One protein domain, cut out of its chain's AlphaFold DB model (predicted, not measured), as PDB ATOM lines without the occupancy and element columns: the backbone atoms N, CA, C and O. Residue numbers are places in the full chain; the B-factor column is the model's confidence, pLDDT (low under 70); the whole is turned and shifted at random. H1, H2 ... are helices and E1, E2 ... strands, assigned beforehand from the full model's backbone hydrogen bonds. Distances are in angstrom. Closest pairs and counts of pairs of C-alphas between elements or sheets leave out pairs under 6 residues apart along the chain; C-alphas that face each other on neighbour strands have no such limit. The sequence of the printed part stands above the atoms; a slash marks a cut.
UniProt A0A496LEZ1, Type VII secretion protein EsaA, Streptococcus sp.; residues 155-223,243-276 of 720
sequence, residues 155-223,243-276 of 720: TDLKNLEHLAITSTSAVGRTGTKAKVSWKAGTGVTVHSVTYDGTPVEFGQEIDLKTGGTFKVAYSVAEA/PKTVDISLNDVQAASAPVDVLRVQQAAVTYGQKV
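What this domain is: This is residues 155 to 223 and 243 to 276 of the 720 residues of the protein "Type VII secretion protein EsaA" of Streptococcus sp. (UniProt A0A496LEZ1). Two small, strongly twisted sheets of four strands each stack face to face as a sandwich, and two helices, H1 and H2, pack side by side beyond one end of it. The sheets run E1, E6, E3, E4 and E5, E2, E7, E8, both antiparallel throughout, with the strands of the one crossing those of the other at 38 degrees. The printed part has 103 residues with two named helices and eight named strands, in the order H1, E1 to E8, H2; the class is mixed, helices and strands. It is compact, with a radius of gyration of the C-alphas of 14.4 A, and elongated, spanning 46 by 28 by 19 A.

How they stand to each other: In one sheet, E6, residues 213 to 220, is the antiparallel neighbour of E1, residues 165 to 169, with N 166 and O 216 2.9 A apart. E6 is also antiparallel to E3, residues 188 to 195, with N 215 and O 194 at 2.9 A; E3 bends by 66 degrees at residue 191. E3 and E4, residues 198 to 200, form a hairpin, with N 195 and O 198 at 2.8 A. In the other sheet, E2, residues 177 to 184, pairs in a staggered way: residues 177 to 179 with E5, residues 205 to 207, N 206 and O 178 at 2.9 A, and residues 180 to 184 with E7, residues 245 to 250, N 249 and O 181 at 2.8 A. E7 and E8, residues 253 to 259, form a hairpin, with N 248 and O 256 at 2.9 A. The edge strands E1 and E8 have closest C-alphas, those of Thr 168 and Ala 258, 5.0 A apart. H1, residues 155 to 162, and H2, residues 262 to 276, touch at a shallow tilt of 29 degrees, opposite ways, closest at the C-alphas of Leu 160 and Ala 268, 5.5 A. Both helices only graze the sheet of E6, and in both every O i to N i+4 pair is within hydrogen-bond range.

Where its parts are: H1 begins at C-alpha 155 (289.515, -26.200, 547.889) and H2 ends at C-alpha 276 (278.227, -30.933, 544.825). From first to last C-alpha, E2 is 22.7 A long, E6 21.8 A, H2 20.9 A and E3 19.6 A.

The domain as a whole: The C-alphas of Gly 175 and Gln 274 are the two farthest apart, at 46.6 A. Residues 224 to 242 are not printed, and C-alphas 223 and 243 are 15.5 A apart across the cut. Residues 222, 223 and 243 have pLDDT under 70.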
ATOM      1  N   THR A 155     288.227 -25.511 547.813       94.25
ATOM      2  CA  THR A 155     289.515 -26.200 547.889       94.25
ATOM      3  C   THR A 155     289.335 -27.715 547.964       94.25
ATOM      4  O   THR A 155     290.029 -28.427 547.243       94.25
ATOM      5  N   ASP A 156     288.378 -28.222 548.744       92.62
ATOM      6  CA  ASP A 156     288.104 -29.665 548.823       92.62
ATOM      7  C   ASP A 156     287.652 -30.233 547.477       92.62
ATOM      8  O   ASP A 156     288.124 -31.288 547.046       92.62
ATOM      9  N   LEU A 157     286.773 -29.510 546.781       94.62
ATOM     10  CA  LEU A 157     286.289 -29.895 545.456       94.62
ATOM     11  C   LEU A 157     287.423 -29.880 544.418       94.62
ATOM     12  O   LEU A 157     287.568 -30.826 543.644       94.62
ATOM     13  N   LYS A 158     288.285 -28.855 544.443       92.94
ATOM     14  CA  LYS A 158     289.461 -28.766 543.563       92.94
ATOM     15  C   LYS A 158     290.512 -29.833 543.864       92.94
ATOM     16  O   LYS A 158     291.129 -30.350 542.934       92.94
ATOM     17  N   ASN A 159     290.690 -30.206 545.129       93.25
ATOM     18  CA  ASN A 159     291.586 -31.294 545.524       93.25
ATOM     19  C   ASN A 159     291.118 -32.643 544.962       93.25
ATOM     20  O   ASN A 159     291.953 -33.439 544.536       93.25
ATOM     21  N   LEU A 160     289.802 -32.884 544.912       93.31
ATOM     22  CA  LEU A 160     289.237 -34.065 544.256       93.31
ATOM     23  C   LEU A 160     289.508 -34.040 542.749       93.31
ATOM     24  O   LEU A 160     290.041 -35.014 542.225       93.31
ATOM     25  N   GLU A 161     289.230 -32.926 542.065       89.94
ATOM     26  CA  GLU A 161     289.517 -32.770 540.626       89.94
ATOM     27  C   GLU A 161     291.008 -32.987 540.303       89.94
ATOM     28  O   GLU A 161     291.347 -33.607 539.295       89.94
ATOM     29  N   HIS A 162     291.916 -32.552 541.183       90.12
ATOM     30  CA  HIS A 162     293.359 -32.738 541.011       90.12
ATOM     31  C   HIS A 162     293.788 -34.218 541.030       90.12
ATOM     32  O   HIS A 162     294.853 -34.558 540.513       90.12
ATOM     33  N   LEU A 163     292.973 -35.133 541.576       90.50
ATOM     34  CA  LEU A 163     293.235 -36.577 541.492       90.50
ATOM     35  C   LEU A 163     293.116 -37.117 540.060       90.50
ATOM     36  O   LEU A 163     293.684 -38.165 539.760       90.50
ATOM     37  N   ALA A 164     292.431 -36.388 539.177       90.06
ATOM     38  CA  ALA A 164     292.272 -36.702 537.763       90.06
ATOM     39  C   ALA A 164     293.355 -36.051 536.879       90.06
ATOM     40  O   ALA A 164     293.165 -35.850 535.678       90.06
ATOM     41  N   ILE A 165     294.501 -35.704 537.475       90.25
ATOM     42  CA  ILE A 165     295.672 -35.171 536.781       90.25
ATOM     43  C   ILE A 165     296.814 -36.174 536.912       90.25
ATOM     44  O   ILE A 165     297.231 -36.528 538.014       90.25
ATOM     45  N   THR A 166     297.349 -36.614 535.778       90.62
ATOM     46  CA  THR A 166     298.548 -37.459 535.712       90.62
ATOM     47  C   THR A 166     299.687 -36.702 535.045       90.62
ATOM     48  O   THR A 166     299.461 -35.743 534.306       90.62
ATOM     49  N   SER A 167     300.923 -37.111 535.311       89.69
ATOM     50  CA  SER A 167     302.107 -36.485 534.732       89.69
ATOM     51  C   SER A 167     303.076 -37.518 534.185       89.69
ATOM     52  O   SER A 167     303.306 -38.546 534.817       89.69
ATOM     53  N   THR A 168     303.695 -37.206 533.052       91.12
ATOM     54  CA  THR A 168     304.781 -37.998 532.475       91.12
ATOM     55  C   THR A 168     305.845 -37.085 531.889       91.12
ATOM     56  O   THR A 168     305.540 -36.029 531.338       91.12
ATOM     57  N   SER A 169     307.106 -37.493 531.971       87.12
ATOM     58  CA  SER A 169     308.203 -36.792 531.303       87.12
ATOM     59  C   SER A 169     308.334 -37.280 529.864       87.12
ATOM     60  O   SER A 169     308.155 -38.468 529.595       87.12
ATOM     61  N   ALA A 170     308.634 -36.368 528.941       76.81
ATOM     62  CA  ALA A 170     308.849 -36.703 527.538       76.81
ATOM     63  C   ALA A 170     310.325 -36.846 527.185       76.81
ATOM     64  O   ALA A 170     311.200 -36.201 527.766       76.81
ATOM     65  N   VAL A 171     310.590 -37.672 526.175       71.75
ATOM     66  CA  VAL A 171     311.922 -37.829 525.595       71.75
ATOM     67  C   VAL A 171     312.115 -36.747 524.530       71.75
ATOM     68  O   VAL A 171     311.534 -36.807 523.451       71.75
ATOM     69  N   GLY A 172     312.915 -35.726 524.841       70.25
ATOM     70  CA  GLY A 172     313.204 -34.605 523.941       70.25
ATOM     71  C   GLY A 172     314.493 -33.881 524.330       70.25
ATOM     72  O   GLY A 172     314.917 -33.942 525.485       70.25
ATOM     73  N   ARG A 173     315.145 -33.218 523.365       78.38
ATOM     74  CA  ARG A 173     316.336 -32.383 523.599       78.38
ATOM     75  C   ARG A 173     315.962 -30.908 523.495       78.38
ATOM     76  O   ARG A 173     315.187 -30.519 522.629       78.38
ATOM     77  N   THR A 174     316.540 -30.087 524.364       82.38
ATOM     78  CA  THR A 174     316.312 -28.636 524.339       82.38
ATOM     79  C   THR A 174     316.705 -28.051 522.979       82.38
ATOM     80  O   THR A 174     317.822 -28.281 522.519       82.38
ATOM     81  N   GLY A 175     315.800 -27.290 522.355       77.06
ATOM     82  CA  GLY A 175     316.032 -26.624 521.063       77.06
ATOM     83  C   GLY A 175     315.466 -27.351 519.836       77.06
ATOM     84  O   GLY A 175     315.683 -26.897 518.716       77.06
ATOM     85  N   THR A 176     314.739 -28.457 520.022       86.62
ATOM     86  CA  THR A 176     313.993 -29.137 518.945       86.62
ATOM     87  C   THR A 176     312.497 -28.866 519.046       86.62
ATOM     88  O   THR A 176     311.967 -28.816 520.153       86.62
ATOM     89  N   LYS A 177     311.810 -28.768 517.904       90.56
ATOM     90  CA  LYS A 177     310.350 -28.625 517.832       90.56
ATOM     91  C   LYS A 177     309.665 -29.951 517.519       90.56
ATOM     92  O   LYS A 177     310.207 -30.757 516.761       90.56
ATOM     93  N   ALA A 178     308.477 -30.163 518.075       90.75
ATOM     94  CA  ALA A 178     307.649 -31.317 517.743       90.75
ATOM     95  C   ALA A 178     306.155 -31.006 517.845       90.75
ATOM     96  O   ALA A 178     305.733 -30.253 518.721       90.75
ATOM     97  N   LYS A 179     305.364 -31.635 516.971       92.94
ATOM     98  CA  LYS A 179     303.902 -31.649 517.060       92.94
ATOM     99  C   LYS A 179     303.455 -32.644 518.119       92.94
ATOM    100  O   LYS A 179     303.822 -33.817 518.042       92.94
ATOM    101  N   VAL A 180     302.669 -32.180 519.083       92.69
ATOM    102  CA  VAL A 180     302.135 -33.002 520.171       92.69
ATOM    103  C   VAL A 180     300.792 -33.581 519.763       92.69
ATOM    104  O   VAL A 180     299.876 -32.847 519.413       92.69
ATOM    105  N   SER A 181     300.638 -34.893 519.859       92.62
ATOM    106  CA  SER A 181     299.343 -35.569 519.795       92.62
ATOM    107  C   SER A 181     299.226 -36.552 520.955       92.62
ATOM    108  O   SER A 181     300.217 -36.889 521.604       92.62
ATOM    109  N   TRP A 182     298.012 -36.992 521.277       93.50
ATOM    110  CA  TRP A 182     297.798 -37.974 522.338       93.50
ATOM    111  C   TRP A 182     296.694 -38.960 521.993       93.50
ATOM    112  O   TRP A 182     295.735 -38.639 521.290       93.50
ATOM    113  N   LYS A 183     296.814 -40.170 522.531       91.19
ATOM    114  CA  LYS A 183     295.813 -41.225 522.415       91.19
ATOM    115  C   LYS A 183     295.486 -41.753 523.805       91.19
ATOM    116  O   LYS A 183     296.364 -42.221 524.524       91.19
ATOM    117  N   ALA A 184     294.219 -41.658 524.185       89.12
ATOM    118  CA  ALA A 184     293.734 -42.156 525.465       89.12
ATOM    119  C   ALA A 184     293.251 -43.609 525.340       89.12
ATOM    120  O   ALA A 184     292.671 -43.990 524.318       89.12
ATOM    121  N   GLY A 185     293.471 -44.415 526.382       83.31
ATOM    122  CA  GLY A 185     292.881 -45.750 526.486       83.31
ATOM    123  C   GLY A 185     291.344 -45.724 526.517       83.31
ATOM    124  O   GLY A 185     290.726 -44.719 526.871       83.31
ATOM    125  N   THR A 186     290.700 -46.842 526.170       80.56
ATOM    126  CA  THR A 186     289.231 -46.935 526.090       80.56
ATOM    127  C   THR A 186     288.547 -46.502 527.391       80.56
ATOM    128  O   THR A 186     288.851 -47.007 528.480       80.56
ATOM    129  N   GLY A 187     287.583 -45.587 527.269       78.81
ATOM    130  CA  GLY A 187     286.841 -45.019 528.395       78.81
ATOM    131  C   GLY A 187     287.602 -43.947 529.178       78.81
ATOM    132  O   GLY A 187     287.188 -43.642 530.287       78.81
ATOM    133  N   VAL A 188     288.700 -43.400 528.650       87.56
ATOM    134  CA  VAL A 188     289.385 -42.220 529.199       87.56
ATOM    135  C   VAL A 188     289.183 -41.041 528.249       87.56
ATOM    136  O   VAL A 188     289.447 -41.156 527.054       87.56
ATOM    137  N   THR A 189     288.753 -39.903 528.785       88.75
ATOM    138  CA  THR A 189     288.584 -38.653 528.034       88.75
ATOM    139  C   THR A 189     289.625 -37.650 528.512       88.75
ATOM    140  O   THR A 189     289.694 -37.351 529.701       88.75
ATOM    141  N   VAL A 190     290.448 -37.126 527.602       89.25
ATOM    142  CA  VAL A 190     291.436 -36.083 527.922       89.25
ATOM    143  C   VAL A 190     290.764 -34.719 527.811       89.25
ATOM    144  O   VAL A 190     290.228 -34.386 526.759       89.25
ATOM    145  N   HIS A 191     290.807 -33.935 528.888       87.94
ATOM    146  CA  HIS A 191     290.230 -32.588 528.930       87.94
ATOM    147  C   HIS A 191     291.252 -31.510 528.583       87.94
ATOM    148  O   HIS A 191     290.939 -30.563 527.871       87.94
ATOM    149  N   SER A 192     292.481 -31.651 529.079       89.94
ATOM    150  CA  SER A 192     293.552 -30.697 528.802       89.94
ATOM    151  C   SER A 192     294.916 -31.350 528.948       89.94
ATOM    152  O   SER A 192     295.123 -32.167 529.851       89.94
ATOM    153  N   VAL A 193     295.862 -30.924 528.117       91.50
ATOM    154  CA  VAL A 193     297.275 -31.284 528.228       91.50
ATOM    155  C   VAL A 193     298.084 -30.005 528.409       91.50
ATOM    156  O   VAL A 193     297.821 -28.990 527.772       91.50
ATOM    157  N   THR A 194     299.069 -30.043 529.300       93.25
ATOM    158  CA  THR A 194     300.035 -28.955 529.495       93.25
ATOM    159  C   THR A 194     301.450 -29.504 529.408       93.25
ATOM    160  O   THR A 194     301.680 -30.647 529.802       93.25
ATOM    161  N   TYR A 195     302.392 -28.698 528.931       92.38
ATOM    162  CA  TYR A 195     303.819 -28.994 528.887       92.38
ATOM    163  C   TYR A 195     304.590 -27.944 529.687       92.38
ATOM    164  O   TYR A 195     304.514 -26.754 529.382       92.38
ATOM    165  N   ASP A 196     305.282 -28.368 530.748       89.19
ATOM    166  CA  ASP A 196     305.980 -27.493 531.707       89.19
ATOM    167  C   ASP A 196     305.128 -26.309 532.209       89.19
ATOM    168  O   ASP A 196     305.620 -25.206 532.441       89.19
ATOM    169  N   GLY A 197     303.825 -26.552 532.387       86.00
ATOM    170  CA  GLY A 197     302.852 -25.562 532.857       86.00
ATOM    171  C   GLY A 197     302.166 -24.747 531.757       86.00
ATOM    172  O   GLY A 197     301.203 -24.049 532.058       86.00
ATOM    173  N   THR A 198     302.588 -24.866 530.495       90.19
ATOM    174  CA  THR A 198     301.949 -24.184 529.358       90.19
ATOM    175  C   THR A 198     300.899 -25.092 528.706       90.19
ATOM    176  O   THR A 198     301.235 -26.232 528.385       90.19
ATOM    177  N   PRO A 199     299.648 -24.645 528.486       92.62
ATOM    178  CA  PRO A 199     298.640 -25.417 527.754       92.62
ATOM    179  C   PRO A 199     299.088 -25.792 526.340       92.62
ATOM    180  O   PRO A 199     299.712 -24.985 525.653       92.62
ATOM    181  N   VAL A 200     298.763 -27.017 525.927       90.81
ATOM    182  CA  VAL A 200     299.083 -27.562 524.606       90.81
ATOM    183  C   VAL A 200     297.816 -28.106 523.956       90.81
ATOM    184  O   VAL A 200     297.109 -28.926 524.544       90.81
ATOM    185  N   GLU A 201     297.542 -27.667 522.733       92.44
ATOM    186  CA  GLU A 201     296.443 -28.157 521.904       92.44
ATOM    187  C   GLU A 201     296.848 -29.391 521.090       92.44
ATOM    188  O   GLU A 201     298.022 -29.639 520.801       92.44
ATOM    189  N   PHE A 202     295.854 -30.187 520.699       91.44
ATOM    190  CA  PHE A 202     296.093 -31.387 519.910       91.44
ATOM    191  C   PHE A 202     296.644 -31.014 518.526       91.44
ATOM    192  O   PHE A 202     296.024 -30.264 517.776       91.44
ATOM    193  N   GLY A 203     297.807 -31.558 518.173       91.06
ATOM    194  CA  GLY A 203     298.528 -31.260 516.936       91.06
ATOM    195  C   GLY A 203     299.415 -30.009 516.998       91.06
ATOM    196  O   GLY A 203     300.059 -29.690 515.994       91.06
ATOM    197  N   GLN A 204     299.482 -29.311 518.139       93.44
ATOM    198  CA  GLN A 204     300.280 -28.095 518.295       93.44
ATOM    199  C   GLN A 204     301.783 -28.396 518.264       93.44
ATOM    200  O   GLN A 204     302.261 -29.327 518.912       93.44
ATOM    201  N   GLU A 205     302.540 -27.577 517.530       93.50
ATOM    202  CA  GLU A 205     304.003 -27.604 517.552       93.50
ATOM    203  C   GLU A 205     304.534 -26.820 518.758       93.50
ATOM    204  O   GLU A 205     304.201 -25.648 518.939       93.50
ATOM    205  N   ILE A 206     305.366 -27.467 519.576       92.06
ATOM    206  CA  ILE A 206     305.980 -26.871 520.769       92.06
ATOM    207  C   ILE A 206     307.506 -26.989 520.725       92.06
ATOM    208  O   ILE A 206     308.051 -27.913 520.116       92.06
ATOM    209  N   ASP A 207     308.198 -26.084 521.419       91.44
ATOM    210  CA  ASP A 207     309.634 -26.192 521.684       91.44
ATOM    211  C   ASP A 207     309.887 -27.161 522.849       91.44
ATOM    212  O   ASP A 207     309.458 -26.932 523.983       91.44
ATOM    213  N   LEU A 208     310.606 -28.251 522.579       89.12
ATOM    214  CA  LEU A 208     310.937 -29.259 523.580       89.12
ATOM    215  C   LEU A 208     312.059 -28.777 524.505       89.12
ATOM    216  O   LEU A 208     313.012 -28.109 524.091       89.12
ATOM    217  N   LYS A 209     311.975 -29.199 525.764       88.12
ATOM    218  CA  LYS A 209     312.987 -29.055 526.810       88.12
ATOM    219  C   LYS A 209     313.438 -30.433 527.285       88.12
ATOM    220  O   LYS A 209     312.640 -31.359 527.426       88.12
ATOM    221  N   THR A 210     314.733 -30.555 527.562       84.50
ATOM    222  CA  THR A 210     315.303 -31.771 528.158       84.50
ATOM    223  C   THR A 210     314.671 -32.007 529.529       84.50
ATOM    224  O   THR A 210     314.808 -31.167 530.414       84.50
ATOM    225  N   GLY A 211     313.970 -33.133 529.694       82.69
ATOM    226  CA  GLY A 211     313.244 -33.460 530.928       82.69
ATOM    227  C   GLY A 211     311.890 -32.757 531.094       82.69
ATOM    228  O   GLY A 211     311.330 -32.797 532.187       82.69
ATOM    229  N   GLY A 212     311.358 -32.123 530.043       88.50
ATOM    230  CA  GLY A 212     310.054 -31.461 530.113       88.50
ATOM    231  C   GLY A 212     308.916 -32.431 530.449       88.50
ATOM    232  O   GLY A 212     308.931 -33.606 530.065       88.50
ATOM    233  N   THR A 213     307.934 -31.932 531.193       92.44
ATOM    234  CA  THR A 213     306.859 -32.725 531.792       92.44
ATOM    235  C   THR A 213     305.516 -32.377 531.174       92.44
ATOM    236  O   THR A 213     305.084 -31.226 531.197       92.44
ATOM    237  N   PHE A 214     304.819 -33.399 530.687       92.75
ATOM    238  CA  PHE A 214     303.412 -33.298 530.350       92.75
ATOM    239  C   PHE A 214     302.556 -33.548 531.587       92.75
ATOM    240  O   PHE A 214     302.766 -34.536 532.291       92.75
ATOM    241  N   LYS A 215     301.563 -32.689 531.827       93.25
ATOM    242  CA  LYS A 215     300.445 -32.986 532.732       93.25
ATOM    243  C   LYS A 215     299.170 -33.119 531.920       93.25
ATOM    244  O   LYS A 215     298.864 -32.249 531.108       93.25
ATOM    245  N   VAL A 216     298.439 -34.196 532.165       91.56
ATOM    246  CA  VAL A 216     297.197 -34.542 531.480       91.56
ATOM    247  C   VAL A 216     296.078 -34.538 532.509       91.56
ATOM    248  O   VAL A 216     296.126 -35.320 533.458       91.56
ATOM    249  N   ALA A 217     295.083 -33.674 532.321       90.50
ATOM    250  CA  ALA A 217     293.824 -33.736 533.054       90.50
ATOM    251  C   ALA A 217     292.828 -34.584 532.259       90.50
ATOM    252  O   ALA A 217     292.650 -34.375 531.053       90.50
ATOM    253  N   TYR A 218     292.195 -35.546 532.918       90.31
ATOM    254  CA  TYR A 218     291.345 -36.538 532.270       90.31
ATOM    255  C   TYR A 218     290.123 -36.884 533.123       90.31
ATOM    256  O   TYR A 218     290.066 -36.576 534.305       90.31
ATOM    257  N   SER A 219     289.141 -37.543 532.521       86.94
ATOM    258  CA  SER A 219     288.057 -38.238 533.219       86.94
ATOM    259  C   SER A 219     287.977 -39.678 532.734       86.94
ATOM    260  O   SER A 219     288.535 -40.043 531.694       86.94
ATOM    261  N   VAL A 220     287.305 -40.517 533.516       86.12
ATOM    262  CA  VAL A 220     287.101 -41.925 533.190       86.12
ATOM    263  C   VAL A 220     285.605 -42.186 533.125       86.12
ATOM    264  O   VAL A 220     284.877 -41.821 534.044       86.12
ATOM    265  N   ALA A 221     285.160 -42.818 532.044       75.00
ATOM    266  CA  ALA A 221     283.784 -43.253 531.890       75.00
ATOM    267  C   ALA A 221     283.391 -44.208 533.027       75.00
ATOM    268  O   ALA A 221     284.194 -45.032 533.490       75.00
ATOM    269  N   GLU A 222     282.140 -44.097 533.462       60.97
ATOM    270  CA  GLU A 222     281.551 -45.002 534.439       60.97
ATOM    271  C   GLU A 222     281.541 -46.429 533.870       60.97
ATOM    272  O   GLU A 222     281.234 -46.648 532.693       60.97
ATOM    273  N   ALA A 223     281.946 -47.415 534.673       54.84
ATOM    274  CA  ALA A 223     281.848 -48.806 534.251       54.84
ATOM    275  C   ALA A 223     280.360 -49.162 534.127       54.84
ATOM    276  O   ALA A 223     279.612 -48.991 535.087       54.84
ATOM    277  N   PRO A 243     297.245 -51.719 532.235       60.44
ATOM    278  CA  PRO A 243     297.182 -50.388 532.814       60.44
ATOM    279  C   PRO A 243     296.683 -49.420 531.742       60.44
ATOM    280  O   PRO A 243     297.267 -49.328 530.664       60.44
ATOM    281  N   LYS A 244     295.586 -48.708 532.022       80.50
ATOM    282  CA  LYS A 244     295.134 -47.647 531.123       80.50
ATOM    283  C   LYS A 244     296.162 -46.520 531.176       80.50
ATOM    284  O   LYS A 244     296.605 -46.122 532.253       80.50
ATOM    285  N   THR A 245     296.532 -46.007 530.016       88.31
ATOM    286  CA  THR A 245     297.469 -44.894 529.882       88.31
ATOM    287  C   THR A 245     296.911 -43.840 528.933       88.31
ATOM    288  O   THR A 245     295.976 -44.087 528.161       88.31
ATOM    289  N   VAL A 246     297.475 -42.638 529.015       90.88
ATOM    290  CA  VAL A 246     297.390 -41.644 527.946       90.88
ATOM    291  C   VAL A 246     298.755 -41.589 527.281       90.88
ATOM    292  O   VAL A 246     299.726 -41.117 527.874       90.88
ATOM    293  N   ASP A 247     298.824 -42.098 526.059       91.69
ATOM    294  CA  ASP A 247     300.051 -42.115 525.277       91.69
ATOM    295  C   ASP A 247     300.221 -40.771 524.581       91.69
ATOM    296  O   ASP A 247     299.327 -40.310 523.870       91.69
ATOM    297  N   ILE A 248     301.367 -40.136 524.803       92.31
ATOM    298  CA  ILE A 248     301.718 -38.844 524.221       92.31
ATOM    299  C   ILE A 248     302.723 -39.095 523.106       92.31
ATOM    300  O   ILE A 248     303.780 -39.689 523.333       92.31
ATOM    301  N   SER A 249     302.402 -38.611 521.912       92.06
ATOM    302  CA  SER A 249     303.224 -38.727 520.717       92.06
ATOM    303  C   SER A 249     303.815 -37.376 520.323       92.06
ATOM    304  O   SER A 249     303.147 -36.344 520.381       92.06
ATOM    305  N   LEU A 250     305.078 -37.394 519.905       90.81
ATOM    306  CA  LEU A 250     305.800 -36.259 519.337       90.81
ATOM    307  C   LEU A 250     306.126 -36.590 517.880       90.81
ATOM    308  O   LEU A 250     306.822 -37.568 517.616       90.81
ATOM    309  N   ASN A 251     305.617 -35.793 516.936       89.50
ATOM    310  CA  ASN A 251     305.709 -36.068 515.493       89.50
ATOM    311  C   ASN A 251     305.223 -37.488 515.137       89.50
ATOM    312  O   ASN A 251     305.917 -38.236 514.453       89.50
ATOM    313  N   ASP A 252     304.055 -37.867 515.666       85.69
ATOM    314  CA  ASP A 252     303.398 -39.170 515.462       85.69
ATOM    315  C   ASP A 252     304.144 -40.396 516.025       85.69
ATOM    316  O   ASP A 252     303.689 -41.529 515.866       85.69
ATOM    317  N   VAL A 253     305.238 -40.185 516.765       86.19
ATOM    318  CA  VAL A 253     305.968 -41.240 517.481       86.19
ATOM    319  C   VAL A 253     305.684 -41.137 518.974       86.19
ATOM    320  O   VAL A 253     305.878 -40.079 519.570       86.19
ATOM    321  N   GLN A 254     305.252 -42.237 519.597       88.12
ATOM    322  CA  GLN A 254     305.009 -42.290 521.041       88.12
ATOM    323  C   GLN A 254     306.287 -41.926 521.810       88.12
ATOM    324  O   GLN A 254     307.308 -42.604 521.706       88.12
ATOM    325  N   ALA A 255     306.223 -40.846 522.583       87.06
ATOM    326  CA  ALA A 255     307.355 -40.269 523.303       87.06
ATOM    327  C   ALA A 255     307.240 -40.431 524.823       87.06
ATOM    328  O   ALA A 255     308.252 -40.381 525.522       87.06
ATOM    329  N   ALA A 256     306.020 -40.589 525.338       89.25
ATOM    330  CA  ALA A 256     305.745 -40.796 526.752       89.25
ATOM    331  C   ALA A 256     304.393 -41.491 526.955       89.25
ATOM    332  O   ALA A 256     303.549 -41.501 526.058       89.25
ATOM    333  N   SER A 257     304.174 -42.045 528.146       88.75
ATOM    334  CA  SER A 257     302.906 -42.670 528.519       88.75
ATOM    335  C   SER A 257     302.559 -42.292 529.954       88.75
ATOM    336  O   SER A 257     303.309 -42.599 530.880       88.75
ATOM    337  N   ALA A 258     301.453 -41.572 530.135       89.81
ATOM    338  CA  ALA A 258     301.010 -41.124 531.446       89.81
ATOM    339  C   ALA A 258     300.069 -42.165 532.076       89.81
ATOM    340  O   ALA A 258     299.071 -42.529 531.445       89.81
ATOM    341  N   PRO A 259     300.345 -42.655 533.299       88.50
ATOM    342  CA  PRO A 259     299.511 -43.670 533.936       88.50
ATOM    343  C   PRO A 259     298.141 -43.103 534.326       88.50
ATOM    344  O   PRO A 259     298.053 -41.986 534.837       88.50
ATOM    345  N   VAL A 260     297.078 -43.886 534.120       88.00
ATOM    346  CA  VAL A 260     295.702 -43.560 534.530       88.00
ATOM    347  C   VAL A 260     295.310 -44.435 535.719       88.00
ATOM    348  O   VAL A 260     295.259 -45.660 535.608       88.00
ATOM    349  N   ASP A 261     294.974 -43.808 536.846       87.56
ATOM    350  CA  ASP A 261     294.445 -44.500 538.025       87.56
ATOM    351  C   ASP A 261     292.911 -44.493 537.985       87.56
ATOM    352  O   ASP A 261     292.241 -43.615 538.530       87.56
ATOM    353  N   VAL A 262     292.355 -45.472 537.268       84.38
ATOM    354  CA  VAL A 262     290.915 -45.560 536.990       84.38
ATOM    355  C   VAL A 262     290.086 -45.603 538.272       84.38
ATOM    356  O   VAL A 262     289.116 -44.859 538.392       84.38
ATOM    357  N   LEU A 263     290.467 -46.453 539.229       84.38
ATOM    358  CA  LEU A 263     289.684 -46.672 540.446       84.38
ATOM    359  C   LEU A 263     289.683 -45.423 541.330       84.38
ATOM    360  O   LEU A 263     288.627 -45.008 541.806       84.38
ATOM    361  N   ARG A 264     290.850 -44.792 541.512       87.75
ATOM    362  CA  ARG A 264     290.974 -43.577 542.322       87.75
ATOM    363  C   ARG A 264     290.196 -42.410 541.724       87.75
ATOM    364  O   ARG A 264     289.534 -41.686 542.463       87.75
ATOM    365  N   VAL A 265     290.250 -42.231 540.403       89.06
ATOM    366  CA  VAL A 265     289.524 -41.150 539.719       89.06
ATOM    367  C   VAL A 265     288.018 -41.390 539.737       89.06
ATOM    368  O   VAL A 265     287.274 -40.446 539.982       89.06
ATOM    369  N   GLN A 266     287.554 -42.632 539.573       87.31
ATOM    370  CA  GLN A 266     286.132 -42.964 539.722       87.31
ATOM    371  C   GLN A 266     285.630 -42.683 541.147       87.31
ATOM    372  O   GLN A 266     284.594 -42.044 541.314       87.31
ATOM    373  N   GLN A 267     286.378 -43.079 542.182       88.12
ATOM    374  CA  GLN A 267     286.029 -42.770 543.577       88.12
ATOM    375  C   GLN A 267     286.013 -41.258 543.853       88.12
ATOM    376  O   GLN A 267     285.114 -40.762 544.537       88.12
ATOM    377  N   ALA A 268     286.980 -40.517 543.303       90.44
ATOM    378  CA  ALA A 268     287.042 -39.064 543.423       90.44
ATOM    379  C   ALA A 268     285.859 -38.380 542.722       90.44
ATOM    380  O   ALA A 268     285.257 -37.484 543.309       90.44
ATOM    381  N   ALA A 269     285.483 -38.840 541.524       88.38
ATOM    382  CA  ALA A 269     284.335 -38.336 540.774       88.38
ATOM    383  C   ALA A 269     283.011 -38.587 541.513       88.38
ATOM    384  O   ALA A 269     282.203 -37.672 541.646       88.38
ATOM    385  N   VAL A 270     282.814 -39.786 542.078       88.56
ATOM    386  CA  VAL A 270     281.637 -40.099 542.911       88.56
ATOM    387  C   VAL A 270     281.588 -39.196 544.145       88.56
ATOM    388  O   VAL A 270     280.550 -38.608 544.436       88.56
ATOM    389  N   THR A 271     282.715 -39.035 544.843       92.06
ATOM    390  CA  THR A 271     282.799 -38.180 546.040       92.06
ATOM    391  C   THR A 271     282.532 -36.710 545.701       92.06
ATOM    392  O   THR A 271     281.833 -36.018 546.440       92.06
ATOM    393  N   TYR A 272     283.068 -36.231 544.577       93.62
ATOM    394  CA  TYR A 272     282.825 -34.886 544.064       93.62
ATOM    395  C   TYR A 272     281.342 -34.680 543.759       93.62
ATOM    396  O   TYR A 272     280.739 -33.748 544.287       93.62
ATOM    397  N   GLY A 273     280.740 -35.590 542.987       89.88
ATOM    398  CA  GLY A 273     279.321 -35.547 542.646       89.88
ATOM    399  C   GLY A 273     278.429 -35.548 543.887       89.88
ATOM    400  O   GLY A 273     277.524 -34.727 543.986       89.88
ATOM    401  N   GLN A 274     278.727 -36.388 544.883       91.44
ATOM    402  CA  GLN A 274     278.002 -36.415 546.159       91.44
ATOM    403  C   GLN A 274     278.103 -35.090 546.924       91.44
ATOM    404  O   GLN A 274     277.092 -34.606 547.429       91.44
ATOM    405  N   LYS A 275     279.295 -34.480 547.003       94.75
ATOM    406  CA  LYS A 275     279.488 -33.188 547.682       94.75
ATOM    407  C   LYS A 275     278.770 -32.051 546.958       94.75
ATOM    408  O   LYS A 275     278.061 -31.290 547.605       94.75
ATOM    409  N   VAL A 276     278.911 -31.956 545.635       94.62
ATOM    410  CA  VAL A 276     278.227 -30.933 544.825       94.62
ATOM    411  C   VAL A 276     276.709 -31.100 544.907       94.62
ATOM    412  O   VAL A 276     275.999 -30.119 545.112       94.62
TER     413      VAL A 276